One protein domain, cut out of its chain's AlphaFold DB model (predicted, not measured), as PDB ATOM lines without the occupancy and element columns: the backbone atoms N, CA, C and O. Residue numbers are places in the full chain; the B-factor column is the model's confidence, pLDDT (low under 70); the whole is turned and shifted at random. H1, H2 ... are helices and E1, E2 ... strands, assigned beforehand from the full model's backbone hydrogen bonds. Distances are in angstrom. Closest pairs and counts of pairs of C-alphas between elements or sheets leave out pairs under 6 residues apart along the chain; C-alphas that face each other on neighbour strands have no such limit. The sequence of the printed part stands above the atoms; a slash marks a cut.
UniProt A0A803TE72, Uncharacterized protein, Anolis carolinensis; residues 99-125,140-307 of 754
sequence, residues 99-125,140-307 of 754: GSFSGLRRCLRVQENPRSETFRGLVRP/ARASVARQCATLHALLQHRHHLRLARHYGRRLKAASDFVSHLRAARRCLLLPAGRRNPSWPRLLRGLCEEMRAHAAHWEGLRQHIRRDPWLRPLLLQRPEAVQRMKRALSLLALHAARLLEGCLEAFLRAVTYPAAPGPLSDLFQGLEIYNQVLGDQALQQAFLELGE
ATOM      1  N   GLY A  99      25.615 -38.412  13.484       70.06
ATOM      2  CA  GLY A  99      26.522 -39.390  14.090       70.06
ATOM      3  C   GLY A  99      27.631 -38.730  14.915       70.06
ATOM      4  O   GLY A  99      27.867 -39.103  16.066       70.06
ATOM      5  N   SER A 100      28.246 -37.675  14.379       69.81
ATOM      6  CA  SER A 100      29.297 -36.904  15.056       69.81
ATOM      7  C   SER A 100      28.766 -36.192  16.307       69.81
ATOM      8  O   SER A 100      29.378 -36.240  17.377       69.81
ATOM      9  N   PHE A 101      27.574 -35.595  16.224       71.31
ATOM     10  CA  PHE A 101      26.910 -34.959  17.361       71.31
ATOM     11  C   PHE A 101      26.490 -35.970  18.439       71.31
ATOM     12  O   PHE A 101      26.527 -35.672  19.636       71.31
ATOM     13  N   SER A 102      26.144 -37.194  18.040       67.44
ATOM     14  CA  SER A 102      25.857 -38.290  18.972       67.44
ATOM     15  C   SER A 102      27.090 -38.690  19.790       67.44
ATOM     16  O   SER A 102      26.963 -38.984  20.981       67.44
ATOM     17  N   GLY A 103      28.291 -38.612  19.204       67.62
ATOM     18  CA  GLY A 103      29.556 -38.731  19.938       67.62
ATOM     19  C   GLY A 103      29.751 -37.599  20.956       67.62
ATOM     20  O   GLY A 103      30.076 -37.850  22.119       67.62
ATOM     21  N   LEU A 104      29.446 -36.359  20.558       67.31
ATOM     22  CA  LEU A 104      29.556 -35.161  21.401       67.31
ATOM     23  C   LEU A 104      28.550 -35.131  22.572       67.31
ATOM     24  O   LEU A 104      28.857 -34.590  23.637       67.31
ATOM     25  N   ARG A 105      27.382 -35.781  22.443       65.00
ATOM     26  CA  ARG A 105      26.378 -35.938  23.522       65.00
ATOM     27  C   ARG A 105      26.905 -36.646  24.777       65.00
ATOM     28  O   ARG A 105      26.319 -36.492  25.850       65.00
ATOM     29  N   ARG A 106      28.004 -37.405  24.691       66.56
ATOM     30  CA  ARG A 106      28.649 -38.011  25.875       66.56
ATOM     31  C   ARG A 106      29.253 -36.947  26.800       66.56
ATOM     32  O   ARG A 106      29.222 -37.109  28.020       66.56
ATOM     33  N   CYS A 107      29.697 -35.832  26.221       65.06
ATOM     34  CA  CYS A 107      30.390 -34.736  26.898       65.06
ATOM     35  C   CYS A 107      29.512 -33.484  27.079       65.06
ATOM     36  O   CYS A 107      29.942 -32.523  27.713       65.06
ATOM     37  N   LEU A 108      28.284 -33.471  26.549       70.25
ATOM     38  CA  LEU A 108      27.380 -32.315  26.551       70.25
ATOM     39  C   LEU A 108      25.963 -32.722  26.977       70.25
ATOM     40  O   LEU A 108      25.413 -33.708  26.492       70.25
ATOM     41  N   ARG A 109      25.331 -31.939  27.854       68.88
ATOM     42  CA  ARG A 109      23.879 -31.970  28.088       68.88
ATOM     43  C   ARG A 109      23.256 -30.715  27.505       68.88
ATOM     44  O   ARG A 109      23.752 -29.623  27.731       68.88
ATOM     45  N   VAL A 110      22.157 -30.874  26.782       73.00
ATOM     46  CA  VAL A 110      21.325 -29.753  26.343       73.00
ATOM     47  C   VAL A 110      20.025 -29.834  27.127       73.00
ATOM     48  O   VAL A 110      19.404 -30.894  27.174       73.00
ATOM     49  N   GLN A 111      19.666 -28.742  27.793       73.88
ATOM     50  CA  GLN A 111      18.414 -28.597  28.517       73.88
ATOM     51  C   GLN A 111      17.506 -27.651  27.735       73.88
ATOM     52  O   GLN A 111      17.893 -26.526  27.413       73.88
ATOM     53  N   GLU A 112      16.305 -28.120  27.431       74.69
ATOM     54  CA  GLU A 112      15.253 -27.318  26.816       74.69
ATOM     55  C   GLU A 112      14.429 -26.643  27.914       74.69
ATOM     56  O   GLU A 112      14.043 -27.285  28.894       74.69
ATOM     57  N   ASN A 113      14.171 -25.342  27.772       73.06
ATOM     58  CA  ASN A 113      13.200 -24.657  28.614       73.06
ATOM     59  C   ASN A 113      11.798 -24.816  27.992       73.06
ATOM     60  O   ASN A 113      11.561 -24.251  26.924       73.06
ATOM     61  N   PRO A 114      10.858 -25.520  28.650       63.62
ATOM     62  CA  PRO A 114       9.551 -25.832  28.070       63.62
ATOM     63  C   PRO A 114       8.665 -24.602  27.822       63.62
ATOM     64  O   PRO A 114       7.724 -24.696  27.045       63.62
ATOM     65  N   ARG A 115       8.937 -23.453  28.463       62.28
ATOM     66  CA  ARG A 115       8.137 -22.224  28.293       62.28
ATOM     67  C   ARG A 115       8.658 -21.295  27.200       62.28
ATOM     68  O   ARG A 115       7.871 -20.570  26.607       62.28
ATOM     69  N   SER A 116       9.971 -21.275  26.975       68.19
ATOM     70  CA  SER A 116      10.617 -20.343  26.041       68.19
ATOM     71  C   SER A 116      11.184 -21.019  24.796       68.19
ATOM     72  O   SER A 116      11.720 -20.324  23.943       68.19
ATOM     73  N   GLU A 117      11.127 -22.354  24.710       66.25
ATOM     74  CA  GLU A 117      11.701 -23.159  23.614       66.25
ATOM     75  C   GLU A 117      13.204 -22.899  23.383       66.25
ATOM     76  O   GLU A 117      13.778 -23.225  22.346       66.25
ATOM     77  N   THR A 118      13.878 -22.295  24.367       73.62
ATOM     78  CA  THR A 118      15.303 -21.974  24.287       73.62
ATOM     79  C   THR A 118      16.133 -23.133  24.813       73.62
ATOM     80  O   THR A 118      15.889 -23.625  25.921       73.62
ATOM     81  N   PHE A 119      17.177 -23.495  24.075       75.06
ATOM     82  CA  PHE A 119      18.118 -24.543  24.449       75.06
ATOM     83  C   PHE A 119      19.315 -23.960  25.197       75.06
ATOM     84  O   PHE A 119      19.966 -23.025  24.727       75.06
ATOM     85  N   ARG A 120      19.643 -24.533  26.357       75.38
ATOM     86  CA  ARG A 120      20.877 -24.237  27.095       75.38
ATOM     87  C   ARG A 120      21.796 -25.448  27.062       75.38
ATOM     88  O   ARG A 120      21.420 -26.535  27.492       75.38
ATOM     89  N   GLY A 121      23.005 -25.260  26.545       71.38
ATOM     90  CA  GLY A 121      24.045 -26.283  26.544       71.38
ATOM     91  C   GLY A 121      24.856 -26.246  27.835       71.38
ATOM     92  O   GLY A 121      25.134 -25.181  28.378       71.38
ATOM     93  N   LEU A 122      25.257 -27.418  28.306       72.25
ATOM     94  CA  LEU A 122      26.106 -27.638  29.468       72.25
ATOM     95  C   LEU A 122      27.186 -28.647  29.076       72.25
ATOM     96  O   LEU A 122      26.879 -29.763  28.662       72.25
ATOM     97  N   VAL A 123      28.455 -28.269  29.207       70.00
ATOM     98  CA  VAL A 123      29.590 -29.184  29.007       70.00
ATOM     99  C   VAL A 123      29.794 -29.968  30.301       70.00
ATOM    100  O   VAL A 123      29.966 -29.364  31.359       70.00
ATOM    101  N   ARG A 124      29.752 -31.304  30.236       64.75
ATOM    102  CA  ARG A 124      30.032 -32.156  31.399       64.75
ATOM    103  C   ARG A 124      31.519 -32.057  31.761       64.75
ATOM    104  O   ARG A 124      32.354 -32.101  30.855       64.75
ATOM    105  N   PRO A 125      31.867 -31.947  33.052       60.25
ATOM    106  CA  PRO A 125      33.257 -32.044  33.478       60.25
ATOM    107  C   PRO A 125      33.805 -33.462  33.206       60.25
ATOM    108  O   PRO A 125      33.038 -34.429  33.236       60.25
ATOM    109  N   ALA A 140      36.095 -21.051  26.329       67.25
ATOM    110  CA  ALA A 140      35.577 -21.808  25.185       67.25
ATOM    111  C   ALA A 140      34.455 -22.807  25.546       67.25
ATOM    112  O   ALA A 140      33.651 -23.153  24.688       67.25
ATOM    113  N   ARG A 141      34.318 -23.252  26.808       70.62
ATOM    114  CA  ARG A 141      33.206 -24.147  27.193       70.62
ATOM    115  C   ARG A 141      31.855 -23.460  27.022       70.62
ATOM    116  O   ARG A 141      30.907 -24.111  26.602       70.62
ATOM    117  N   ALA A 142      31.767 -22.156  27.289       70.75
ATOM    118  CA  ALA A 142      30.531 -21.393  27.136       70.75
ATOM    119  C   ALA A 142      30.181 -21.109  25.664       70.75
ATOM    120  O   ALA A 142      28.999 -21.032  25.320       70.75
ATOM    121  N   SER A 143      31.169 -20.933  24.777       74.00
ATOM    122  CA  SER A 143      30.919 -20.795  23.332       74.00
ATOM    123  C   SER A 143      30.527 -22.134  22.705       74.00
ATOM    124  O   SER A 143      29.510 -22.196  22.017       74.00
ATOM    125  N   VAL A 144      31.245 -23.215  23.033       74.06
ATOM    126  CA  VAL A 144      30.935 -24.583  22.583       74.06
ATOM    127  C   VAL A 144      29.559 -25.016  23.082       74.06
ATOM    128  O   VAL A 144      28.741 -25.475  22.293       74.06
ATOM    129  N   ALA A 145      29.241 -24.796  24.361       75.69
ATOM    130  CA  ALA A 145      27.920 -25.089  24.914       75.69
ATOM    131  C   ALA A 145      26.792 -24.367  24.160       75.69
ATOM    132  O   ALA A 145      25.777 -24.986  23.838       75.69
ATOM    133  N   ARG A 146      26.972 -23.074  23.851       77.94
ATOM    134  CA  ARG A 146      25.997 -22.288  23.082       77.94
ATOM    135  C   ARG A 146      25.820 -22.837  21.672       77.94
ATOM    136  O   ARG A 146      24.695 -23.085  21.264       77.94
ATOM    137  N   GLN A 147      26.908 -23.087  20.952       74.44
ATOM    138  CA  GLN A 147      26.836 -23.585  19.579       74.44
ATOM    139  C   GLN A 147      26.285 -25.016  19.504       74.44
ATOM    140  O   GLN A 147      25.491 -25.316  18.616       74.44
ATOM    141  N   CYS A 148      26.619 -25.886  20.463       75.69
ATOM    142  CA  CYS A 148      26.028 -27.218  20.565       75.69
ATOM    143  C   CYS A 148      24.532 -27.167  20.894       75.69
ATOM    144  O   CYS A 148      23.784 -28.003  20.396       75.69
ATOM    145  N   ALA A 149      24.083 -26.198  21.698       79.56
ATOM    146  CA  ALA A 149      22.660 -25.977  21.947       79.56
ATOM    147  C   ALA A 149      21.931 -25.490  20.687       79.56
ATOM    148  O   ALA A 149      20.858 -25.999  20.377       79.56
ATOM    149  N   THR A 150      22.534 -24.576  19.919       79.88
ATOM    150  CA  THR A 150      21.998 -24.133  18.624       79.88
ATOM    151  C   THR A 150      21.912 -25.288  17.629       79.88
ATOM    152  O   THR A 150      20.886 -25.473  16.985       79.88
ATOM    153  N   LEU A 151      22.962 -26.107  17.527       79.88
ATOM    154  CA  LEU A 151      22.978 -27.255  16.623       79.88
ATOM    155  C   LEU A 151      21.961 -28.327  17.047       79.88
ATOM    156  O   LEU A 151      21.269 -28.883  16.198       79.88
ATOM    157  N   HIS A 152      21.792 -28.556  18.354       81.81
ATOM    158  CA  HIS A 152      20.726 -29.405  18.893       81.81
ATOM    159  C   HIS A 152      19.333 -28.902  18.493       81.81
ATOM    160  O   HIS A 152      18.523 -29.685  18.005       81.81
ATOM    161  N   ALA A 153      19.083 -27.599  18.654       81.31
ATOM    162  CA  ALA A 153      17.819 -26.963  18.298       81.31
ATOM    163  C   ALA A 153      17.501 -27.120  16.804       81.31
ATOM    164  O   ALA A 153      16.379 -27.460  16.442       81.31
ATOM    165  N   LEU A 154      18.498 -26.921  15.933       82.62
ATOM    166  CA  LEU A 154      18.341 -27.062  14.483       82.62
ATOM    167  C   LEU A 154      18.057 -28.514  14.070       82.62
ATOM    168  O   LEU A 154      17.169 -28.749  13.250       82.62
ATOM    169  N   LEU A 155      18.758 -29.492  14.657       82.50
ATOM    170  CA  LEU A 155      18.503 -30.915  14.399       82.50
ATOM    171  C   LEU A 155      17.101 -31.328  14.857       82.50
ATOM    172  O   LEU A 155      16.372 -31.969  14.097       82.50
ATOM    173  N   GLN A 156      16.696 -30.899  16.055       84.00
ATOM    174  CA  GLN A 156      15.359 -31.153  16.583       84.00
ATOM    175  C   GLN A 156      14.277 -30.483  15.719       84.00
ATOM    176  O   GLN A 156      13.300 -31.128  15.344       84.00
ATOM    177  N   HIS A 157      14.480 -29.228  15.306       83.75
ATOM    178  CA  HIS A 157      13.559 -28.514  14.421       83.75
ATOM    179  C   HIS A 157      13.415 -29.196  13.052       83.75
ATOM    180  O   HIS A 157      12.300 -29.381  12.569       83.75
ATOM    181  N   ARG A 158      14.515 -29.671  12.454       85.50
ATOM    182  CA  ARG A 158      14.472 -30.455  11.210       85.50
ATOM    183  C   ARG A 158      13.638 -31.728  11.362       85.50
ATOM    184  O   ARG A 158      12.846 -32.051  10.478       85.50
ATOM    185  N   HIS A 159      13.791 -32.445  12.473       86.31
ATOM    186  CA  HIS A 159      13.016 -33.660  12.734       86.31
ATOM    187  C   HIS A 159      11.528 -33.331  12.943       86.31
ATOM    188  O   HIS A 159      10.668 -34.035  12.413       86.31
ATOM    189  N   HIS A 160      11.204 -32.209  13.596       86.38
ATOM    190  CA  HIS A 160       9.831 -31.700  13.687       86.38
ATOM    191  C   HIS A 160       9.229 -31.363  12.315       86.38
ATOM    192  O   HIS A 160       8.091 -31.744  12.042       86.38
ATOM    193  N   LEU A 161       9.983 -30.710  11.424       86.50
ATOM    194  CA  LEU A 161       9.524 -30.402  10.063       86.50
ATOM    195  C   LEU A 161       9.285 -31.670   9.236       86.50
ATOM    196  O   LEU A 161       8.277 -31.776   8.535       86.50
ATOM    197  N   ARG A 162      10.163 -32.673   9.359       87.62
ATOM    198  CA  ARG A 162       9.963 -33.991   8.738       87.62
ATOM    199  C   ARG A 162       8.695 -34.660   9.253       87.62
ATOM    200  O   ARG A 162       7.886 -35.120   8.449       87.62
ATOM    201  N   LEU A 163       8.478 -34.655  10.568       89.69
ATOM    202  CA  LEU A 163       7.255 -35.180  11.173       89.69
ATOM    203  C   LEU A 163       6.009 -34.461  10.635       89.69
ATOM    204  O   LEU A 163       5.049 -35.130  10.254       89.69
ATOM    205  N   ALA A 164       6.030 -33.127  10.547       87.81
ATOM    206  CA  ALA A 164       4.927 -32.338  10.002       87.81
ATOM    207  C   ALA A 164       4.651 -32.668   8.525       87.81
ATOM    208  O   ALA A 164       3.494 -32.846   8.147       87.81
ATOM    209  N   ARG A 165       5.696 -32.845   7.703       90.44
ATOM    210  CA  ARG A 165       5.577 -33.275   6.296       90.44
ATOM    211  C   ARG A 165       4.975 -34.680   6.187       90.44
ATOM    212  O   ARG A 165       4.064 -34.891   5.387       90.44
ATOM    213  N   HIS A 166       5.433 -35.635   7.001       89.38
ATOM    214  CA  HIS A 166       4.886 -37.000   7.026       89.38
ATOM    215  C   HIS A 166       3.430 -37.034   7.499       89.38
ATOM    216  O   HIS A 166       2.606 -37.725   6.896       89.38
ATOM    217  N   TYR A 167       3.100 -36.270   8.539       91.62
ATOM    218  CA  TYR A 167       1.734 -36.112   9.027       91.62
ATOM    219  C   TYR A 167       0.827 -35.471   7.974       91.62
ATOM    220  O   TYR A 167      -0.223 -36.027   7.669       91.62
ATOM    221  N   GLY A 168       1.255 -34.365   7.355       89.62
ATOM    222  CA  GLY A 168       0.496 -33.670   6.314       89.62
ATOM    223  C   GLY A 168       0.196 -34.561   5.108       89.62
ATOM    224  O   GLY A 168      -0.942 -34.605   4.650       89.62
ATOM    225  N   ARG A 169       1.175 -35.356   4.649       91.69
ATOM    226  CA  ARG A 169       0.973 -36.347   3.573       91.69
ATOM    227  C   ARG A 169      -0.061 -37.414   3.949       91.69
ATOM    228  O   ARG A 169      -0.951 -37.697   3.154       91.69
ATOM    229  N   ARG A 170       0.022 -37.978   5.161       93.38
ATOM    230  CA  ARG A 170      -0.938 -38.992   5.652       93.38
ATOM    231  C   ARG A 170      -2.343 -38.421   5.842       93.38
ATOM    232  O   ARG A 170      -3.317 -39.099   5.531       93.38
ATOM    233  N   LEU A 171      -2.443 -37.184   6.328       92.69
ATOM    234  CA  LEU A 171      -3.707 -36.475   6.505       92.69
ATOM    235  C   LEU A 171      -4.373 -36.194   5.153       92.69
ATOM    236  O   LEU A 171      -5.561 -36.461   4.987       92.69
ATOM    237  N   LYS A 172      -3.596 -35.713   4.174       92.94
ATOM    238  CA  LYS A 172      -4.073 -35.466   2.811       92.94
ATOM    239  C   LYS A 172      -4.560 -36.755   2.148       92.94
ATOM    240  O   LYS A 172      -5.697 -36.788   1.700       92.94
ATOM    241  N   ALA A 173      -3.770 -37.830   2.207       93.06
ATOM    242  CA  ALA A 173      -4.160 -39.133   1.669       93.06
ATOM    243  C   ALA A 173      -5.470 -39.662   2.284       93.06
ATOM    244  O   ALA A 173      -6.370 -40.064   1.556       93.06
ATOM    245  N   ALA A 174      -5.626 -39.590   3.613       92.56
ATOM    246  CA  ALA A 174      -6.861 -40.014   4.278       92.56
ATOM    247  C   ALA A 174      -8.074 -39.137   3.896       92.56
ATOM    248  O   ALA A 174      -9.187 -39.638   3.742       92.56
ATOM    249  N   SER A 175      -7.874 -37.828   3.713       93.44
ATOM    250  CA  SER A 175      -8.928 -36.907   3.267       93.44
ATOM    251  C   SER A 175      -9.345 -37.150   1.812       93.44
ATOM    252  O   SER A 175     -10.534 -37.074   1.480       93.44
ATOM    253  N   ASP A 176      -8.382 -37.431   0.938       92.75
ATOM    254  CA  ASP A 176      -8.633 -37.731  -0.471       92.75
ATOM    255  C   ASP A 176      -9.367 -39.071  -0.606       92.75
ATOM    256  O   ASP A 176     -10.361 -39.151  -1.326       92.75
ATOM    257  N   PHE A 177      -8.995 -40.074   0.197       92.94
ATOM    258  CA  PHE A 177      -9.721 -41.341   0.304       92.94
ATOM    259  C   PHE A 177     -11.176 -41.159   0.753       92.94
ATOM    260  O   PHE A 177     -12.091 -41.688   0.127       92.94
ATOM    261  N   VAL A 178     -11.437 -40.351   1.788       91.62
ATOM    262  CA  VAL A 178     -12.815 -40.036   2.207       91.62
ATOM    263  C   VAL A 178     -13.607 -39.377   1.072       91.62
ATOM    264  O   VAL A 178     -14.795 -39.659   0.893       91.62
ATOM    265  N   SER A 179     -12.971 -38.504   0.294       89.62
ATOM    266  CA  SER A 179     -13.607 -37.847  -0.851       89.62
ATOM    267  C   SER A 179     -13.917 -38.847  -1.969       89.62
ATOM    268  O   SER A 179     -15.029 -38.839  -2.503       89.62
ATOM    269  N   HIS A 180     -12.989 -39.765  -2.246       89.19
ATOM    270  CA  HIS A 180     -13.176 -40.874  -3.178       89.19
ATOM    271  C   HIS A 180     -14.323 -41.798  -2.734       89.19
ATOM    272  O   HIS A 180     -15.230 -42.063  -3.520       89.19
ATOM    273  N   LEU A 181     -14.379 -42.184  -1.454       87.62
ATOM    274  CA  LEU A 181     -15.474 -42.980  -0.888       87.62
ATOM    275  C   LEU A 181     -16.839 -42.301  -1.027       87.62
ATOM    276  O   LEU A 181     -17.835 -42.966  -1.309       87.62
ATOM    277  N   ARG A 182     -16.918 -40.976  -0.846       86.62
ATOM    278  CA  ARG A 182     -18.175 -40.233  -1.050       86.62
ATOM    279  C   ARG A 182     -18.631 -40.284  -2.504       86.62
ATOM    280  O   ARG A 182     -19.829 -40.430  -2.743       86.62
ATOM    281  N   ALA A 183     -17.706 -40.158  -3.454       83.69
ATOM    282  CA  ALA A 183     -18.014 -40.285  -4.875       83.69
ATOM    283  C   ALA A 183     -18.459 -41.716  -5.217       83.69
ATOM    284  O   ALA A 183     -19.524 -41.892  -5.807       83.69
ATOM    285  N   ALA A 184     -17.721 -42.726  -4.747       78.69
ATOM    286  CA  ALA A 184     -18.064 -44.134  -4.927       78.69
ATOM    287  C   ALA A 184     -19.452 -44.455  -4.355       78.69
ATOM    288  O   ALA A 184     -20.288 -45.013  -5.058       78.69
ATOM    289  N   ARG A 185     -19.767 -44.010  -3.130       80.81
ATOM    290  CA  ARG A 185     -21.090 -44.203  -2.508       80.81
ATOM    291  C   ARG A 185     -22.233 -43.642  -3.355       80.81
ATOM    292  O   ARG A 185     -23.282 -44.271  -3.438       80.81
ATOM    293  N   ARG A 186     -22.056 -42.476  -3.987       78.19
ATOM    294  CA  ARG A 186     -23.083 -41.908  -4.880       78.19
ATOM    295  C   ARG A 186     -23.321 -42.804  -6.089       78.19
ATOM    296  O   ARG A 186     -24.471 -43.031  -6.430       78.19
ATOM    297  N   CYS A 187     -22.263 -43.354  -6.682       70.12
ATOM    298  CA  CYS A 187     -22.370 -44.304  -7.791       70.12
ATOM    299  C   CYS A 187     -23.026 -45.632  -7.369       70.12
ATOM    300  O   CYS A 187     -23.744 -46.234  -8.161       70.12
ATOM    301  N   LEU A 188     -22.805 -46.066  -6.124       64.75
ATOM    302  CA  LEU A 188     -23.333 -47.317  -5.568       64.75
ATOM    303  C   LEU A 188     -24.826 -47.273  -5.226       64.75
ATOM    304  O   LEU A 188     -25.486 -48.306  -5.251       64.75
ATOM    305  N   LEU A 189     -25.362 -46.090  -4.915       65.31
ATOM    306  CA  LEU A 189     -26.778 -45.902  -4.585       65.31
ATOM    307  C   LEU A 189     -27.667 -45.658  -5.821       65.31
ATOM    308  O   LEU A 189     -28.858 -45.395  -5.660       65.31
ATOM    309  N   LEU A 190     -27.125 -45.728  -7.046       61.31
ATOM    310  CA  LEU A 190     -27.941 -45.630  -8.262       61.31
ATOM    311  C   LEU A 190     -28.827 -46.884  -8.449       61.31
ATOM    312  O   LEU A 190     -28.397 -47.992  -8.118       61.31
ATOM    313  N   PRO A 191     -30.045 -46.741  -9.015       53.56
ATOM    314  CA  PRO A 191     -30.984 -47.849  -9.196       53.56
ATOM    315  C   PRO A 191     -30.400 -49.033  -9.982       53.56
ATOM    316  O   PRO A 191     -29.552 -48.862 -10.859       53.56
ATOM    317  N   ALA A 192     -30.926 -50.227  -9.693       51.66
ATOM    318  CA  ALA A 192     -30.430 -51.569 -10.030       51.66
ATOM    319  C   ALA A 192     -30.049 -51.880 -11.503       51.66
ATOM    320  O   ALA A 192     -29.520 -52.956 -11.763       51.66
ATOM    321  N   GLY A 193     -30.254 -50.970 -12.461       47.41
ATOM    322  CA  GLY A 193     -30.040 -51.198 -13.898       47.41
ATOM    323  C   GLY A 193     -28.604 -51.038 -14.428       47.41
ATOM    324  O   GLY A 193     -28.369 -51.325 -15.595       47.41
ATOM    325  N   ARG A 194     -27.629 -50.583 -13.623       50.25
ATOM    326  CA  ARG A 194     -26.208 -50.445 -14.036       50.25
ATOM    327  C   ARG A 194     -25.227 -51.006 -12.997       50.25
ATOM    328  O   ARG A 194     -24.296 -50.326 -12.568       50.25
ATOM    329  N   ARG A 195     -25.434 -52.245 -12.546       59.44
ATOM    330  CA  ARG A 195     -24.493 -52.900 -11.620       59.44
ATOM    331  C   ARG A 195     -23.286 -53.444 -12.398       59.44
ATOM    332  O   ARG A 195     -23.441 -54.290 -13.268       59.44
ATOM    333  N   ASN A 196     -22.090 -52.938 -12.093       61.88
ATOM    334  CA  ASN A 196     -20.831 -53.405 -12.679       61.88
ATOM    335  C   ASN A 196     -20.375 -54.687 -11.945       61.88
ATOM    336  O   ASN A 196     -20.258 -54.660 -10.718       61.88
ATOM    337  N   PRO A 197     -20.099 -55.808 -12.629       64.31
ATOM    338  CA  PRO A 197     -19.667 -57.054 -11.982       64.31
ATOM    339  C   PRO A 197     -18.341 -56.950 -11.203       64.31
ATOM    340  O   PRO A 197     -18.019 -57.841 -10.423       64.31
ATOM    341  N   SER A 198     -17.566 -55.874 -11.380       73.19
ATOM    342  CA  SER A 198     -16.295 -55.639 -10.678       73.19
ATOM    343  C   SER A 198     -16.433 -54.993  -9.293       73.19
ATOM    344  O   SER A 198     -15.438 -54.866  -8.578       73.19
ATOM    345  N   TRP A 199     -17.637 -54.581  -8.883       74.75
ATOM    346  CA  TRP A 199     -17.821 -53.849  -7.628       74.75
ATOM    347  C   TRP A 199     -17.424 -54.604  -6.345       74.75
ATOM    348  O   TRP A 199     -16.850 -53.946  -5.477       74.75
ATOM    349  N   PRO A 200     -17.655 -55.927  -6.186       77.50
ATOM    350  CA  PRO A 200     -17.196 -56.657  -4.998       77.50
ATOM    351  C   PRO A 200     -15.679 -56.540  -4.787       77.50
ATOM    352  O   PRO A 200     -15.219 -56.289  -3.675       77.50
ATOM    353  N   ARG A 201     -14.906 -56.596  -5.880       82.56
ATOM    354  CA  ARG A 201     -13.449 -56.393  -5.867       82.56
ATOM    355  C   ARG A 201     -13.068 -54.975  -5.476       82.56
ATOM    356  O   ARG A 201     -12.140 -54.786  -4.695       82.56
ATOM    357  N   LEU A 202     -13.785 -53.979  -5.995       83.06
ATOM    358  CA  LEU A 202     -13.534 -52.591  -5.617       83.06
ATOM    359  C   LEU A 202     -13.831 -52.364  -4.132       83.06
ATOM    360  O   LEU A 202     -13.047 -51.717  -3.453       83.06
ATOM    361  N   LEU A 203     -14.935 -52.905  -3.615       83.94
ATOM    362  CA  LEU A 203     -15.311 -52.765  -2.211       83.94
ATOM    363  C   LEU A 203     -14.261 -53.392  -1.289       83.94
ATOM    364  O   LEU A 203     -13.861 -52.770  -0.309       83.94
ATOM    365  N   ARG A 204     -13.763 -54.578  -1.648       87.56
ATOM    366  CA  ARG A 204     -12.626 -55.199  -0.969       87.56
ATOM    367  C   ARG A 204     -11.397 -54.290  -0.988       87.56
ATOM    368  O   ARG A 204     -10.826 -54.043   0.070       87.56
ATOM    369  N   GLY A 205     -11.039 -53.743  -2.151       88.44
ATOM    370  CA  GLY A 205      -9.939 -52.783  -2.285       88.44
ATOM    371  C   GLY A 205     -10.124 -51.548  -1.397       88.44
ATOM    372  O   GLY A 205      -9.202 -51.148  -0.696       88.44
ATOM    373  N   LEU A 206     -11.340 -51.001  -1.319       88.50
ATOM    374  CA  LEU A 206     -11.667 -49.878  -0.434       88.50
ATOM    375  C   LEU A 206     -11.557 -50.255   1.055       88.50
ATOM    376  O   LEU A 206     -11.112 -49.439   1.861       88.50
ATOM    377  N   CYS A 207     -11.927 -51.480   1.442       89.50
ATOM    378  CA  CYS A 207     -11.713 -51.984   2.801       89.50
ATOM    379  C   CYS A 207     -10.214 -52.151   3.122       89.50
ATOM    380  O   CYS A 207      -9.778 -51.834   4.231       89.50
ATOM    381  N   GLU A 208      -9.406 -52.597   2.157       90.44
ATOM    382  CA  GLU A 208      -7.944 -52.697   2.283       90.44
ATOM    383  C   GLU A 208      -7.282 -51.311   2.391       90.44
ATOM    384  O   GLU A 208      -6.443 -51.093   3.270       90.44
ATOM    385  N   GLU A 209      -7.712 -50.340   1.580       90.25
ATOM    386  CA  GLU A 209      -7.290 -48.936   1.677       90.25
ATOM    387  C   GLU A 209      -7.681 -48.324   3.032       90.25
ATOM    388  O   GLU A 209      -6.869 -47.650   3.676       90.25
ATOM    389  N   MET A 210      -8.887 -48.619   3.537       89.44
ATOM    390  CA  MET A 210      -9.313 -48.184   4.870       89.44
ATOM    391  C   MET A 210      -8.386 -48.728   5.961       89.44
ATOM    392  O   MET A 210      -8.009 -47.974   6.858       89.44
ATOM    393  N   ARG A 211      -7.974 -50.003   5.883       89.94
ATOM    394  CA  ARG A 211      -7.007 -50.590   6.825       89.94
ATOM    395  C   ARG A 211      -5.687 -49.814   6.825       89.94
ATOM    396  O   ARG A 211      -5.159 -49.504   7.894       89.94
ATOM    397  N   ALA A 212      -5.172 -49.449   5.650       89.31
ATOM    398  CA  ALA A 212      -3.946 -48.656   5.544       89.31
ATOM    399  C   ALA A 212      -4.099 -47.267   6.195       89.31
ATOM    400  O   ALA A 212      -3.216 -46.820   6.936       89.31
ATOM    401  N   HIS A 213      -5.237 -46.604   5.981       88.81
ATOM    402  CA  HIS A 213      -5.525 -45.292   6.562       88.81
ATOM    403  C   HIS A 213      -5.792 -45.334   8.072       88.81
ATOM    404  O   HIS A 213      -5.356 -44.429   8.787       88.81
ATOM    405  N   ALA A 214      -6.418 -46.396   8.583       86.19
ATOM    406  CA  ALA A 214      -6.580 -46.633  10.018       86.19
ATOM    407  C   ALA A 214      -5.221 -46.819  10.722       86.19
ATOM    408  O   ALA A 214      -4.993 -46.276  11.805       86.19
ATOM    409  N   ALA A 215      -4.266 -47.478  10.059       88.19
ATOM    410  CA  ALA A 215      -2.909 -47.687  10.567       88.19
ATOM    411  C   ALA A 215      -2.006 -46.432  10.507       88.19
ATOM    412  O   ALA A 215      -0.878 -46.445  11.020       88.19
ATOM    413  N   HIS A 216      -2.461 -45.321   9.909       89.31
ATOM    414  CA  HIS A 216      -1.661 -44.097   9.785       89.31
ATOM    415  C   HIS A 216      -1.165 -43.569  11.134       89.31
ATOM    416  O   HIS A 216      -0.015 -43.118  11.212       89.31
ATOM    417  N   TRP A 217      -2.005 -43.619  12.172       89.75
ATOM    418  CA  TRP A 217      -1.643 -43.155  13.509       89.75
ATOM    419  C   TRP A 217      -0.593 -44.051  14.161       89.75
ATOM    420  O   TRP A 217       0.423 -43.541  14.626       89.75
ATOM    421  N   GLU A 218      -0.780 -45.372  14.147       87.12
ATOM    422  CA  GLU A 218       0.173 -46.296  14.771       87.12
ATOM    423  C   GLU A 218       1.545 -46.239  14.092       87.12
ATOM    424  O   GLU A 218       2.572 -46.180  14.771       87.12
ATOM    425  N   GLY A 219       1.587 -46.111  12.761       87.62
ATOM    426  CA  GLY A 219       2.846 -45.889  12.046       87.62
ATOM    427  C   GLY A 219       3.529 -44.566  12.425       87.62
ATOM    428  O   GLY A 219       4.749 -44.525  12.602       87.62
ATOM    429  N   LEU A 220       2.764 -43.482  12.602       89.31
ATOM    430  CA  LEU A 220       3.303 -42.185  13.031       89.31
ATOM    431  C   LEU A 220       3.789 -42.237  14.491       89.31
ATOM    432  O   LEU A 220       4.871 -41.751  14.812       89.31
ATOM    433  N   ARG A 221       3.026 -42.886  15.372       88.56
ATOM    434  CA  ARG A 221       3.370 -43.103  16.779       88.56
ATOM    435  C   ARG A 221       4.639 -43.939  16.918       88.56
ATOM    436  O   ARG A 221       5.505 -43.607  17.727       88.56
ATOM    437  N   GLN A 222       4.778 -44.996  16.118       88.25
ATOM    438  CA  GLN A 222       5.983 -45.819  16.082       88.25
ATOM    439  C   GLN A 222       7.192 -45.015  15.587       88.25
ATOM    440  O   GLN A 222       8.267 -45.141  16.169       88.25
ATOM    441  N   HIS A 223       7.018 -44.141  14.590       88.50
ATOM    442  CA  HIS A 223       8.070 -43.228  14.130       88.50
ATOM    443  C   HIS A 223       8.521 -42.268  15.243       88.50
ATOM    444  O   HIS A 223       9.710 -42.200  15.546       88.50
ATOM    445  N   ILE A 224       7.580 -41.599  15.924       88.56
ATOM    446  CA  ILE A 224       7.878 -40.690  17.050       88.56
ATOM    447  C   ILE A 224       8.602 -41.432  18.190       88.56
ATOM    448  O   ILE A 224       9.499 -40.882  18.824       88.56
ATOM    449  N   ARG A 225       8.242 -42.696  18.450       88.31
ATOM    450  CA  ARG A 225       8.892 -43.532  19.474       88.31
ATOM    451  C   ARG A 225      10.271 -44.041  19.064       88.31
ATOM    452  O   ARG A 225      11.125 -44.226  19.931       88.31
ATOM    453  N   ARG A 226      10.505 -44.326  17.785       88.31
ATOM    454  CA  ARG A 226      11.800 -44.829  17.300       88.31
ATOM    455  C   ARG A 226      12.840 -43.720  17.228       88.31
ATOM    456  O   ARG A 226      13.987 -43.957  17.591       88.31
ATOM    457  N   ASP A 227      12.423 -42.522  16.845       86.06
ATOM    458  CA  ASP A 227      13.309 -41.384  16.646       86.06
ATOM    459  C   ASP A 227      13.685 -40.692  17.979       86.06
ATOM    460  O   ASP A 227      12.815 -40.136  18.662       86.06
ATOM    461  N   PRO A 228      14.972 -40.692  18.384       82.38
ATOM    462  CA  PRO A 228      15.410 -40.100  19.646       82.38
ATOM    463  C   PRO A 228      15.212 -38.579  19.719       82.38
ATOM    464  O   PRO A 228      15.188 -38.042  20.827       82.38
ATOM    465  N   TRP A 229      15.070 -37.887  18.585       83.75
ATOM    466  CA  TRP A 229      14.827 -36.443  18.534       83.75
ATOM    467  C   TRP A 229      13.346 -36.084  18.682       83.75
ATOM    468  O   TRP A 229      13.034 -34.987  19.132       83.75
ATOM    469  N   LEU A 230      12.437 -37.013  18.359       85.06
ATOM    470  CA  LEU A 230      10.986 -36.809  18.448       85.06
ATOM    471  C   LEU A 230      10.381 -37.320  19.761       85.06
ATOM    472  O   LEU A 230       9.338 -36.820  20.176       85.06
ATOM    473  N   ARG A 231      11.028 -38.268  20.455       84.94
ATOM    474  CA  ARG A 231      10.569 -38.774  21.768       84.94
ATOM    475  C   ARG A 231      10.193 -37.677  22.778       84.94
ATOM    476  O   ARG A 231       9.163 -37.851  23.433       84.94
ATOM    477  N   PRO A 232      10.951 -36.566  22.926       83.69
ATOM    478  CA  PRO A 232      10.604 -35.505  23.873       83.69
ATOM    479  C   PRO A 232       9.235 -34.865  23.614       83.69
ATOM    480  O   PRO A 232       8.577 -34.461  24.568       83.69
ATOM    481  N   LEU A 233       8.751 -34.847  22.364       81.62
ATOM    482  CA  LEU A 233       7.436 -34.295  22.012       81.62
ATOM    483  C   LEU A 233       6.286 -34.989  22.739       81.62
ATOM    484  O   LEU A 233       5.311 -34.331  23.089       81.62
ATOM    485  N   LEU A 234       6.404 -36.300  22.986       82.25
ATOM    486  CA  LEU A 234       5.378 -37.070  23.694       82.25
ATOM    487  C   LEU A 234       5.188 -36.588  25.138       82.25
ATOM    488  O   LEU A 234       4.094 -36.711  25.675       82.25
ATOM    489  N   LEU A 235       6.246 -36.050  25.752       81.69
ATOM    490  CA  LEU A 235       6.244 -35.581  27.138       81.69
ATOM    491  C   LEU A 235       6.015 -34.069  27.229       81.69
ATOM    492  O   LEU A 235       5.305 -33.605  28.112       81.69
ATOM    493  N   GLN A 236       6.616 -33.300  26.323       81.12
ATOM    494  CA  GLN A 236       6.589 -31.837  26.367       81.12
ATOM    495  C   GLN A 236       5.336 -31.236  25.722       81.12
ATOM    496  O   GLN A 236       4.888 -30.174  26.143       81.12
ATOM    497  N   ARG A 237       4.782 -31.876  24.681       82.00
ATOM    498  CA  ARG A 237       3.638 -31.357  23.906       82.00
ATOM    499  C   ARG A 237       2.577 -32.437  23.654       82.00
ATOM    500  O   ARG A 237       2.254 -32.720  22.495       82.00
ATOM    501  N   PRO A 238       1.988 -33.019  24.715       83.44
ATOM    502  CA  PRO A 238       0.989 -34.077  24.569       83.44
ATOM    503  C   PRO A 238      -0.244 -33.608  23.781       83.44
ATOM    504  O   PRO A 238      -0.802 -34.374  23.000       83.44
ATOM    505  N   GLU A 239      -0.628 -32.333  23.897       85.06
ATOM    506  CA  GLU A 239      -1.781 -31.778  23.179       85.06
ATOM    507  C   GLU A 239      -1.617 -31.793  21.657       85.06
ATOM    508  O   GLU A 239      -2.560 -32.119  20.938       85.06
ATOM    509  N   ALA A 240      -0.431 -31.452  21.146       84.44
ATOM    510  CA  ALA A 240      -0.175 -31.430  19.706       84.44
ATOM    511  C   ALA A 240      -0.261 -32.848  19.123       84.44
ATOM    512  O   ALA A 240      -0.926 -33.076  18.113       84.44
ATOM    513  N   VAL A 241       0.340 -33.812  19.823       87.12
ATOM    514  CA  VAL A 241       0.300 -35.239  19.488       87.12
ATOM    515  C   VAL A 241      -1.140 -35.769  19.538       87.12
ATOM    516  O   VAL A 241      -1.567 -36.480  18.627       87.12
ATOM    517  N   GLN A 242      -1.930 -35.353  20.532       86.50
ATOM    518  CA  GLN A 242      -3.342 -35.720  20.643       86.50
ATOM    519  C   GLN A 242      -4.197 -35.113  19.522       86.50
ATOM    520  O   GLN A 242      -5.092 -35.782  19.006       86.50
ATOM    521  N   ARG A 243      -3.925 -33.875  19.084       86.56
ATOM    522  CA  ARG A 243      -4.610 -33.269  17.926       86.56
ATOM    523  C   ARG A 243      -4.311 -34.033  16.634       86.56
ATOM    524  O   ARG A 243      -5.232 -34.278  15.860       86.56
ATOM    525  N   MET A 244      -3.062 -34.463  16.433       89.56
ATOM    526  CA  MET A 244      -2.677 -35.299  15.288       89.56
ATOM    527  C   MET A 244      -3.397 -36.655  15.304       89.56
ATOM    528  O   MET A 244      -3.916 -37.073  14.268       89.56
ATOM    529  N   LYS A 245      -3.479 -37.309  16.476       87.69
ATOM    530  CA  LYS A 245      -4.270 -38.537  16.679       87.69
ATOM    531  C   LYS A 245      -5.724 -38.302  16.281       87.69
ATOM    532  O   LYS A 245      -6.224 -38.963  15.378       87.69
ATOM    533  N   ARG A 246      -6.373 -37.314  16.906       86.31
ATOM    534  CA  ARG A 246      -7.794 -37.000  16.701       86.31
ATOM    535  C   ARG A 246      -8.127 -36.727  15.237       86.31
ATOM    536  O   ARG A 246      -9.104 -37.273  14.744       86.31
ATOM    537  N   ALA A 247      -7.324 -35.934  14.529       89.19
ATOM    538  CA  ALA A 247      -7.584 -35.616  13.125       89.19
ATOM    539  C   ALA A 247      -7.569 -36.863  12.220       89.19
ATOM    540  O   ALA A 247      -8.473 -37.045  11.406       89.19
ATOM    541  N   LEU A 248      -6.579 -37.747  12.390       89.12
ATOM    542  CA  LEU A 248      -6.498 -38.997  11.627       89.12
ATOM    543  C   LEU A 248      -7.615 -39.973  12.021       89.12
ATOM    544  O   LEU A 248      -8.242 -40.566  11.144       89.12
ATOM    545  N   SER A 249      -7.911 -40.094  13.317       85.25
ATOM    546  CA  SER A 249      -9.003 -40.932  13.815       85.25
ATOM    547  C   SER A 249     -10.367 -40.469  13.297       85.25
ATOM    548  O   SER A 249     -11.160 -41.299  12.873       85.25
ATOM    549  N   LEU A 250     -10.638 -39.160  13.252       85.75
ATOM    550  CA  LEU A 250     -11.887 -38.610  12.711       85.75
ATOM    551  C   LEU A 250     -12.086 -38.949  11.231       85.75
ATOM    552  O   LEU A 250     -13.192 -39.308  10.826       85.75
ATOM    553  N   LEU A 251     -11.026 -38.865  10.419       88.62
ATOM    554  CA  LEU A 251     -11.095 -39.245   9.007       88.62
ATOM    555  C   LEU A 251     -11.342 -40.746   8.837       88.62
ATOM    556  O   LEU A 251     -12.175 -41.131   8.018       88.62
ATOM    557  N   ALA A 252     -10.680 -41.583   9.640       87.62
ATOM    558  CA  ALA A 252     -10.902 -43.026   9.636       87.62
ATOM    559  C   ALA A 252     -12.338 -43.390  10.066       87.62
ATOM    560  O   ALA A 252     -12.976 -44.217   9.422       87.62
ATOM    561  N   LEU A 253     -12.894 -42.713  11.079       84.38
ATOM    562  CA  LEU A 253     -14.291 -42.872  11.502       84.38
ATOM    563  C   LEU A 253     -15.278 -42.457  10.403       84.38
ATOM    564  O   LEU A 253     -16.274 -43.141  10.156       84.38
ATOM    565  N   HIS A 254     -15.006 -41.340   9.722       86.06
ATOM    566  CA  HIS A 254     -15.838 -40.886   8.608       86.06
ATOM    567  C   HIS A 254     -15.807 -41.889   7.452       86.06
ATOM    568  O   HIS A 254     -16.854 -42.204   6.888       86.06
ATOM    569  N   ALA A 255     -14.627 -42.415   7.119       89.31
ATOM    570  CA  ALA A 255     -14.477 -43.472   6.126       89.31
ATOM    571  C   ALA A 255     -15.250 -44.739   6.525       89.31
ATOM    572  O   ALA A 255     -16.017 -45.250   5.711       89.31
ATOM    573  N   ALA A 256     -15.133 -45.183   7.780       86.88
ATOM    574  CA  ALA A 256     -15.808 -46.376   8.285       86.88
ATOM    575  C   ALA A 256     -17.338 -46.285   8.183       86.88
ATOM    576  O   ALA A 256     -17.974 -47.245   7.753       86.88
ATOM    577  N   ARG A 257     -17.939 -45.128   8.497       84.81
ATOM    578  CA  ARG A 257     -19.392 -44.913   8.338       84.81
ATOM    579  C   ARG A 257     -19.844 -44.869   6.880       84.81
ATOM    580  O   ARG A 257     -20.961 -45.268   6.561       84.81
ATOM    581  N   LEU A 258     -19.016 -44.331   5.983       84.69
ATOM    582  CA  LEU A 258     -19.330 -44.342   4.552       84.69
ATOM    583  C   LEU A 258     -19.275 -45.764   3.991       84.69
ATOM    584  O   LEU A 258     -20.183 -46.148   3.258       84.69
ATOM    585  N   LEU A 259     -18.245 -46.525   4.367       87.44
ATOM    586  CA  LEU A 259     -18.076 -47.929   4.002       87.44
ATOM    587  C   LEU A 259     -19.193 -48.807   4.562       87.44
ATOM    588  O   LEU A 259     -19.700 -49.641   3.822       87.44
ATOM    589  N   GLU A 260     -19.645 -48.567   5.795       87.31
ATOM    590  CA  GLU A 260     -20.793 -49.267   6.387       87.31
ATOM    591  C   GLU A 260     -22.035 -49.171   5.493       87.31
ATOM    592  O   GLU A 260     -22.621 -50.186   5.123       87.31
ATOM    593  N   GLY A 261     -22.394 -47.956   5.065       82.31
ATOM    594  CA  GLY A 261     -23.543 -47.746   4.184       82.31
ATOM    595  C   GLY A 261     -23.382 -48.396   2.805       82.31
ATOM    596  O   GLY A 261     -24.370 -48.835   2.220       82.31
ATOM    597  N   CYS A 262     -22.154 -48.482   2.285       82.69
ATOM    598  CA  CYS A 262     -21.866 -49.191   1.037       82.69
ATOM    599  C   CYS A 262     -22.005 -50.711   1.208       82.69
ATOM    600  O   CYS A 262     -22.666 -51.347   0.393       82.69
ATOM    601  N   LEU A 263     -21.422 -51.280   2.268       84.44
ATOM    602  CA  LEU A 263     -21.494 -52.709   2.592       84.44
ATOM    603  C   LEU A 263     -22.947 -53.148   2.801       84.44
ATOM    604  O   LEU A 263     -23.373 -54.149   2.234       84.44
ATOM    605  N   GLU A 264     -23.740 -52.362   3.532       84.38
ATOM    606  CA  GLU A 264     -25.158 -52.642   3.761       84.38
ATOM    607  C   GLU A 264     -25.977 -52.590   2.460       84.38
ATOM    608  O   GLU A 264     -26.788 -53.478   2.201       84.38
ATOM    609  N   ALA A 265     -25.737 -51.596   1.598       80.56
ATOM    610  CA  ALA A 265     -26.378 -51.517   0.284       80.56
ATOM    611  C   ALA A 265     -26.004 -52.704  -0.625       80.56
ATOM    612  O   ALA A 265     -26.852 -53.193  -1.371       80.56
ATOM    613  N   PHE A 266     -24.765 -53.198  -0.539       79.56
ATOM    614  CA  PHE A 266     -24.339 -54.401  -1.254       79.56
ATOM    615  C   PHE A 266     -24.975 -55.671  -0.706       79.56
ATOM    616  O   PHE A 266     -25.467 -56.470  -1.496       79.56
ATOM    617  N   LEU A 267     -25.032 -55.844   0.616       83.12
ATOM    618  CA  LEU A 267     -25.723 -56.977   1.237       83.12
ATOM    619  C   LEU A 267     -27.195 -57.030   0.804       83.12
ATOM    620  O   LEU A 267     -27.685 -58.097   0.442       83.12
ATOM    621  N   ARG A 268     -27.866 -55.874   0.722       81.62
ATOM    622  CA  ARG A 268     -29.217 -55.776   0.148       81.62
ATOM    623  C   ARG A 268     -29.282 -56.069  -1.350       81.62
ATOM    624  O   ARG A 268     -30.323 -56.444  -1.862       81.62
ATOM    625  N   ALA A 269     -28.201 -55.853  -2.093       76.94
ATOM    626  CA  ALA A 269     -28.160 -56.090  -3.533       76.94
ATOM    627  C   ALA A 269     -27.943 -57.568  -3.893       76.94
ATOM    628  O   ALA A 269     -28.414 -57.990  -4.951       76.94
ATOM    629  N   VAL A 270     -27.252 -58.329  -3.035       75.44
ATOM    630  CA  VAL A 270     -26.962 -59.767  -3.208       75.44
ATOM    631  C   VAL A 270     -28.233 -60.621  -3.192       75.44
ATOM    632  O   VAL A 270     -28.264 -61.685  -3.796       75.44
ATOM    633  N   THR A 271     -29.306 -60.138  -2.568       68.12
ATOM    634  CA  THR A 271     -30.589 -60.849  -2.470       68.12
ATOM    635  C   THR A 271     -31.402 -60.852  -3.770       68.12
ATOM    636  O   THR A 271     -32.421 -61.538  -3.849       68.12
ATOM    637  N   TYR A 272     -30.971 -60.126  -4.806       67.06
ATOM    638  CA  TYR A 272     -31.624 -60.116  -6.116       67.06
ATOM    639  C   TYR A 272     -31.075 -61.237  -7.019       67.06
ATOM    640  O   TYR A 272     -29.874 -61.488  -7.010       67.06
ATOM    641  N   PRO A 273     -31.917 -61.867  -7.865       55.59
ATOM    642  CA  PRO A 273     -31.564 -63.065  -8.645       55.59
ATOM    643  C   PRO A 273     -30.406 -62.879  -9.643       55.59
ATOM    644  O   PRO A 273     -29.828 -63.855 -10.106       55.59
ATOM    645  N   ALA A 274     -30.029 -61.637  -9.957       54.59
ATOM    646  CA  ALA A 274     -28.805 -61.325 -10.685       54.59
ATOM    647  C   ALA A 274     -27.665 -61.080  -9.684       54.59
ATOM    648  O   ALA A 274     -27.359 -59.930  -9.351       54.59
ATOM    649  N   ALA A 275     -27.071 -62.162  -9.171       53.72
ATOM    650  CA  ALA A 275     -25.962 -62.077  -8.227       53.72
ATOM    651  C   ALA A 275     -24.784 -61.288  -8.850       53.72
ATOM    652  O   ALA A 275     -24.313 -61.628  -9.941       53.72
ATOM    653  N   PRO A 276     -24.305 -60.211  -8.204       55.19
ATOM    654  CA  PRO A 276     -23.231 -59.390  -8.743       55.19
ATOM    655  C   PRO A 276     -21.862 -60.034  -8.476       55.19
ATOM    656  O   PRO A 276     -21.337 -59.919  -7.375       55.19
ATOM    657  N   GLY A 277     -21.248 -60.645  -9.493       64.12
ATOM    658  CA  GLY A 277     -19.834 -61.052  -9.463       64.12
ATOM    659  C   GLY A 277     -19.455 -62.048  -8.346       64.12
ATOM    660  O   GLY A 277     -20.325 -62.690  -7.761       64.12
ATOM    661  N   PRO A 278     -18.151 -62.229  -8.057       70.81
ATOM    662  CA  PRO A 278     -17.699 -63.141  -7.007       70.81
ATOM    663  C   PRO A 278     -18.063 -62.602  -5.610       70.81
ATOM    664  O   PRO A 278     -17.527 -61.587  -5.164       70.81
ATOM    665  N   LEU A 279     -18.963 -63.302  -4.910       79.62
ATOM    666  CA  LEU A 279     -19.411 -62.976  -3.546       79.62
ATOM    667  C   LEU A 279     -18.294 -63.125  -2.493       79.62
ATOM    668  O   LEU A 279     -18.349 -62.489  -1.439       79.62
ATOM    669  N   SER A 280     -17.251 -63.899  -2.801       82.19
ATOM    670  CA  SER A 280     -16.072 -64.085  -1.950       82.19
ATOM    671  C   SER A 280     -15.374 -62.764  -1.612       82.19
ATOM    672  O   SER A 280     -15.042 -62.508  -0.456       82.19
ATOM    673  N   ASP A 281     -15.221 -61.877  -2.599       83.38
ATOM    674  CA  ASP A 281     -14.571 -60.576  -2.418       83.38
ATOM    675  C   ASP A 281     -15.384 -59.654  -1.489       83.38
ATOM    676  O   ASP A 281     -14.807 -58.899  -0.705       83.38
ATOM    677  N   LEU A 282     -16.720 -59.751  -1.513       83.88
ATOM    678  CA  LEU A 282     -17.601 -59.006  -0.607       83.88
ATOM    679  C   LEU A 282     -17.429 -59.470   0.844       83.88
ATOM    680  O   LEU A 282     -17.250 -58.636   1.733       83.88
ATOM    681  N   PHE A 283     -17.472 -60.783   1.092       85.62
ATOM    682  CA  PHE A 283     -17.352 -61.325   2.447       85.62
ATOM    683  C   PHE A 283     -15.944 -61.154   3.023       85.62
ATOM    684  O   PHE A 283     -15.808 -60.803   4.195       85.62
ATOM    685  N   GLN A 284     -14.906 -61.257   2.190       85.81
ATOM    686  CA  GLN A 284     -13.548 -60.868   2.578       85.81
ATOM    687  C   GLN A 284     -13.479 -59.373   2.911       85.81
ATOM    688  O   GLN A 284     -12.923 -58.999   3.939       85.81
ATOM    689  N   GLY A 285     -14.095 -58.501   2.105       86.19
ATOM    690  CA  GLY A 285     -14.197 -57.070   2.406       86.19
ATOM    691  C   GLY A 285     -14.891 -56.774   3.745       86.19
ATOM    692  O   GLY A 285     -14.425 -55.918   4.498       86.19
ATOM    693  N   LEU A 286     -15.961 -57.506   4.069       86.06
ATOM    694  CA  LEU A 286     -16.666 -57.460   5.358       86.06
ATOM    695  C   LEU A 286     -15.769 -57.884   6.526       86.06
ATOM    696  O   LEU A 286     -15.748 -57.217   7.560       86.06
ATOM    697  N   GLU A 287     -14.997 -58.955   6.358       85.69
ATOM    698  CA  GLU A 287     -14.048 -59.419   7.370       85.69
ATOM    699  C   GLU A 287     -12.931 -58.393   7.608       85.69
ATOM    700  O   GLU A 287     -12.636 -58.050   8.753       85.69
ATOM    701  N   ILE A 288     -12.369 -57.826   6.538       86.00
ATOM    702  CA  ILE A 288     -11.372 -56.751   6.617       86.00
ATOM    703  C   ILE A 288     -11.941 -55.544   7.372       86.00
ATOM    704  O   ILE A 288     -11.281 -54.988   8.248       86.00
ATOM    705  N   TYR A 289     -13.176 -55.153   7.060       87.94
ATOM    706  CA  TYR A 289     -13.859 -54.053   7.724       87.94
ATOM    707  C   TYR A 289     -14.076 -54.326   9.223       87.94
ATOM    708  O   TYR A 289     -13.746 -53.484  10.061       87.94
ATOM    709  N   ASN A 290     -14.556 -55.524   9.570       87.25
ATOM    710  CA  ASN A 290     -14.754 -55.944  10.957       87.25
ATOM    711  C   ASN A 290     -13.434 -55.976  11.742       87.25
ATOM    712  O   ASN A 290     -13.404 -55.532  12.886       87.25
ATOM    713  N   GLN A 291     -12.334 -56.428  11.130       85.62
ATOM    714  CA  GLN A 291     -11.001 -56.395  11.743       85.62
ATOM    715  C   GLN A 291     -10.542 -54.961  12.034       85.62
ATOM    716  O   GLN A 291     -10.049 -54.689  13.124       85.62
ATOM    717  N   VAL A 292     -10.743 -54.029  11.094       83.50
ATOM    718  CA  VAL A 292     -10.365 -52.617  11.283       83.50
ATOM    719  C   VAL A 292     -11.188 -51.958  12.393       83.50
ATOM    720  O   VAL A 292     -10.655 -51.170  13.165       83.50
ATOM    721  N   LEU A 293     -12.473 -52.287  12.530       80.38
ATOM    722  CA  LEU A 293     -13.277 -51.813  13.664       80.38
ATOM    723  C   LEU A 293     -12.962 -52.535  14.982       80.38
ATOM    724  O   LEU A 293     -13.198 -51.985  16.061       80.38
ATOM    725  N   GLY A 294     -12.440 -53.759  14.903       71.50
ATOM    726  CA  GLY A 294     -11.926 -54.525  16.033       71.50
ATOM    727  C   GLY A 294     -10.644 -53.941  16.632       71.50
ATOM    728  O   GLY A 294     -10.329 -54.235  17.785       71.50
ATOM    729  N   ASP A 295      -9.924 -53.087  15.894       76.06
ATOM    730  CA  ASP A 295      -8.711 -52.442  16.388       76.06
ATOM    731  C   ASP A 295      -9.019 -51.482  17.547       76.06
ATOM    732  O   ASP A 295      -9.745 -50.487  17.419       76.06
ATOM    733  N   GLN A 296      -8.375 -51.740  18.689       62.25
ATOM    734  CA  GLN A 296      -8.558 -50.998  19.943       62.25
ATOM    735  C   GLN A 296      -8.364 -49.478  19.777       62.25
ATOM    736  O   GLN A 296      -8.991 -48.688  20.479       62.25
ATOM    737  N   ALA A 297      -7.519 -49.047  18.833       59.81
ATOM    738  CA  ALA A 297      -7.238 -47.636  18.575       59.81
ATOM    739  C   ALA A 297      -8.439 -46.869  17.989       59.81
ATOM    740  O   ALA A 297      -8.637 -45.696  18.318       59.81
ATOM    741  N   LEU A 298      -9.254 -47.516  17.148       65.88
ATOM    742  CA  LEU A 298     -10.472 -46.922  16.592       65.88
ATOM    743  C   LEU A 298     -11.619 -46.974  17.601       65.88
ATOM    744  O   LEU A 298     -12.331 -45.984  17.755       65.88
ATOM    745  N   GLN A 299     -11.738 -48.067  18.357       66.25
ATOM    746  CA  GLN A 299     -12.715 -48.191  19.446       66.25
ATOM    747  C   GLN A 299     -12.515 -47.122  20.528       66.25
ATOM    748  O   GLN A 299     -13.470 -46.488  20.968       66.25
ATOM    749  N   GLN A 300     -11.264 -46.842  20.899       64.62
ATOM    750  CA  GLN A 300     -10.942 -45.743  21.811       64.62
ATOM    751  C   GLN A 300     -11.308 -44.374  21.223       64.62
ATOM    752  O   GLN A 300     -11.813 -43.521  21.944       64.62
ATOM    753  N   ALA A 301     -11.122 -44.157  19.917       62.84
ATOM    754  CA  ALA A 301     -11.537 -42.912  19.269       62.84
ATOM    755  C   ALA A 301     -13.068 -42.730  19.242       62.84
ATOM    756  O   ALA A 301     -13.543 -41.602  19.370       62.84
ATOM    757  N   PHE A 302     -13.840 -43.818  19.117       63.06
ATOM    758  CA  PHE A 302     -15.299 -43.790  19.265       63.06
ATOM    759  C   PHE A 302     -15.723 -43.347  20.674       63.06
ATOM    760  O   PHE A 302     -16.605 -42.498  20.807       63.06
ATOM    761  N   LEU A 303     -15.070 -43.879  21.711       64.31
ATOM    762  CA  LEU A 303     -15.342 -43.528  23.109       64.31
ATOM    763  C   LEU A 303     -14.959 -42.073  23.418       64.31
ATOM    764  O   LEU A 303     -15.775 -41.329  23.959       64.31
ATOM    765  N   GLU A 304     -13.771 -41.635  22.985       64.38
ATOM    766  CA  GLU A 304     -13.287 -40.258  23.174       64.38
ATOM    767  C   GLU A 304     -14.192 -39.209  22.490       64.38
ATOM    768  O   GLU A 304     -14.282 -38.075  22.959       64.38
ATOM    769  N   LEU A 305     -14.878 -39.553  21.390       59.09
ATOM    770  CA  LEU A 305     -15.858 -38.662  20.755       59.09
ATOM    771  C   LEU A 305     -17.209 -38.646  21.484       59.09
ATOM    772  O   LEU A 305     -17.845 -37.593  21.550       59.09
ATOM    773  N   GLY A 306     -17.649 -39.788  22.021       53.00
ATOM    774  CA  GLY A 306     -18.927 -39.917  22.728       53.00
ATOM    775  C   GLY A 306     -18.995 -39.081  24.008       53.00
ATOM    776  O   GLY A 306     -20.040 -38.516  24.319       53.00
ATOM    777  N   GLU A 307     -17.869 -38.915  24.703       50.28
ATOM    778  CA  GLU A 307     -17.781 -38.104  25.929       50.28
ATOM    779  C   GLU A 307     -17.930 -36.592  25.686       50.28
ATOM    780  O   GLU A 307     -18.303 -35.853  26.595       50.28
TER     781      GLU A 307
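Overview. This is residues 99 to 125 and 140 to 307 of the 754 residues of an uncharacterized protein of Anolis carolinensis (UniProt A0A803TE72). A small hairpin of two strands, E1 and E2, packs on one end of a very long helix, H2, which runs along most of the length of a rod. Farther along H2, the helices H3, H4, H6 and H7 join it in a lengthwise bundle, with H8 crossing H6. The printed part has 195 residues, with eight named helices and two named strands in the order H1 E1 E2 H2 H3 H4 H5 H6 H7 H8; the sheet E1 - E2 is antiparallel and the class is mostly helix. The whole is loose, with a radius of gyration of the C-alphas of 24.0 A and spans of 85 by 36 by 23 A.

Along the chain. Find C-alpha 108 at (27.380, -32.315, 26.551), where E1, residues 108 to 112, begins; E2, residues 119 to 123, follows. H1, residues 99 to 104, comes before them. From C-alpha 140 at (35.577, -21.808, 25.185), H2 runs 71.2 A through residues 140 to 188. Next come H3, residues 199 to 214, 22.1 A; H4, residues 216 to 226, 15.4 A; and H5, residues 233 to 236. H6, residues 238 to 270, is 47.0 A long, and H7, residues 279 to 294, 22.6 A. H8, residues 296 to 306, 15.4 A, ends at C-alpha 306, (-18.927, -39.917, 22.728).

Arrangement. In the hairpin E1 and E2, look for N 109 and O 122 at 2.8 A and N 122 and O 109 at 2.7 A, within hydrogen-bond range. The closest C-alphas of E2 and H2 are those of Gly 121 and Ala 145, 4.4 A apart. H1 and H2 are near each other. The hub is H6, which touches H2, H3, H4 and H8. It touches H2 with residues 167 to 188 of H2 alone, at a shallow tilt of 17 degrees, the same way, with C-alphas 178 and 255 closest at 5.5 A. H2 and H3 form a helical hairpin, with C-alphas 174 and 213 closest at 5.9 A. H3 touches H7 at 17 degrees, a shallow tilt, the same way, with C-alphas 204 and 285 closest at 4.2 A. H4 touches H6 at a shallow tilt of 31 degrees, opposite ways, closest at C-alphas 217 and 245, 6.2 A. H8 is about perpendicular to H6 at 82 degrees, with C-alphas 249 and 301 closest at 6.3 A. H5 is close to but not clearly touching H6, with C-alphas 234 and 241 closest at 6.8 A. H2 and H7 are apart. In H1, H2, H3, H4, H6, H7 and H8 every O i to N i+4 pair is within hydrogen-bond range; H5 is too short for one.

Size, cuts and confidence. The C-alphas farthest apart, those of Ala 140 and Pro 273, are 85.8 A apart. Residues 126 to 139 are not printed, and C-alphas 125 and 140 stand 13.4 A apart across that cut. Of the links that are printed whole, none is long. The mean pLDDT of the printed part is 78.8; look for values under 70 in residues 188 to 197, 271 to 277 and 296 to 307, among others.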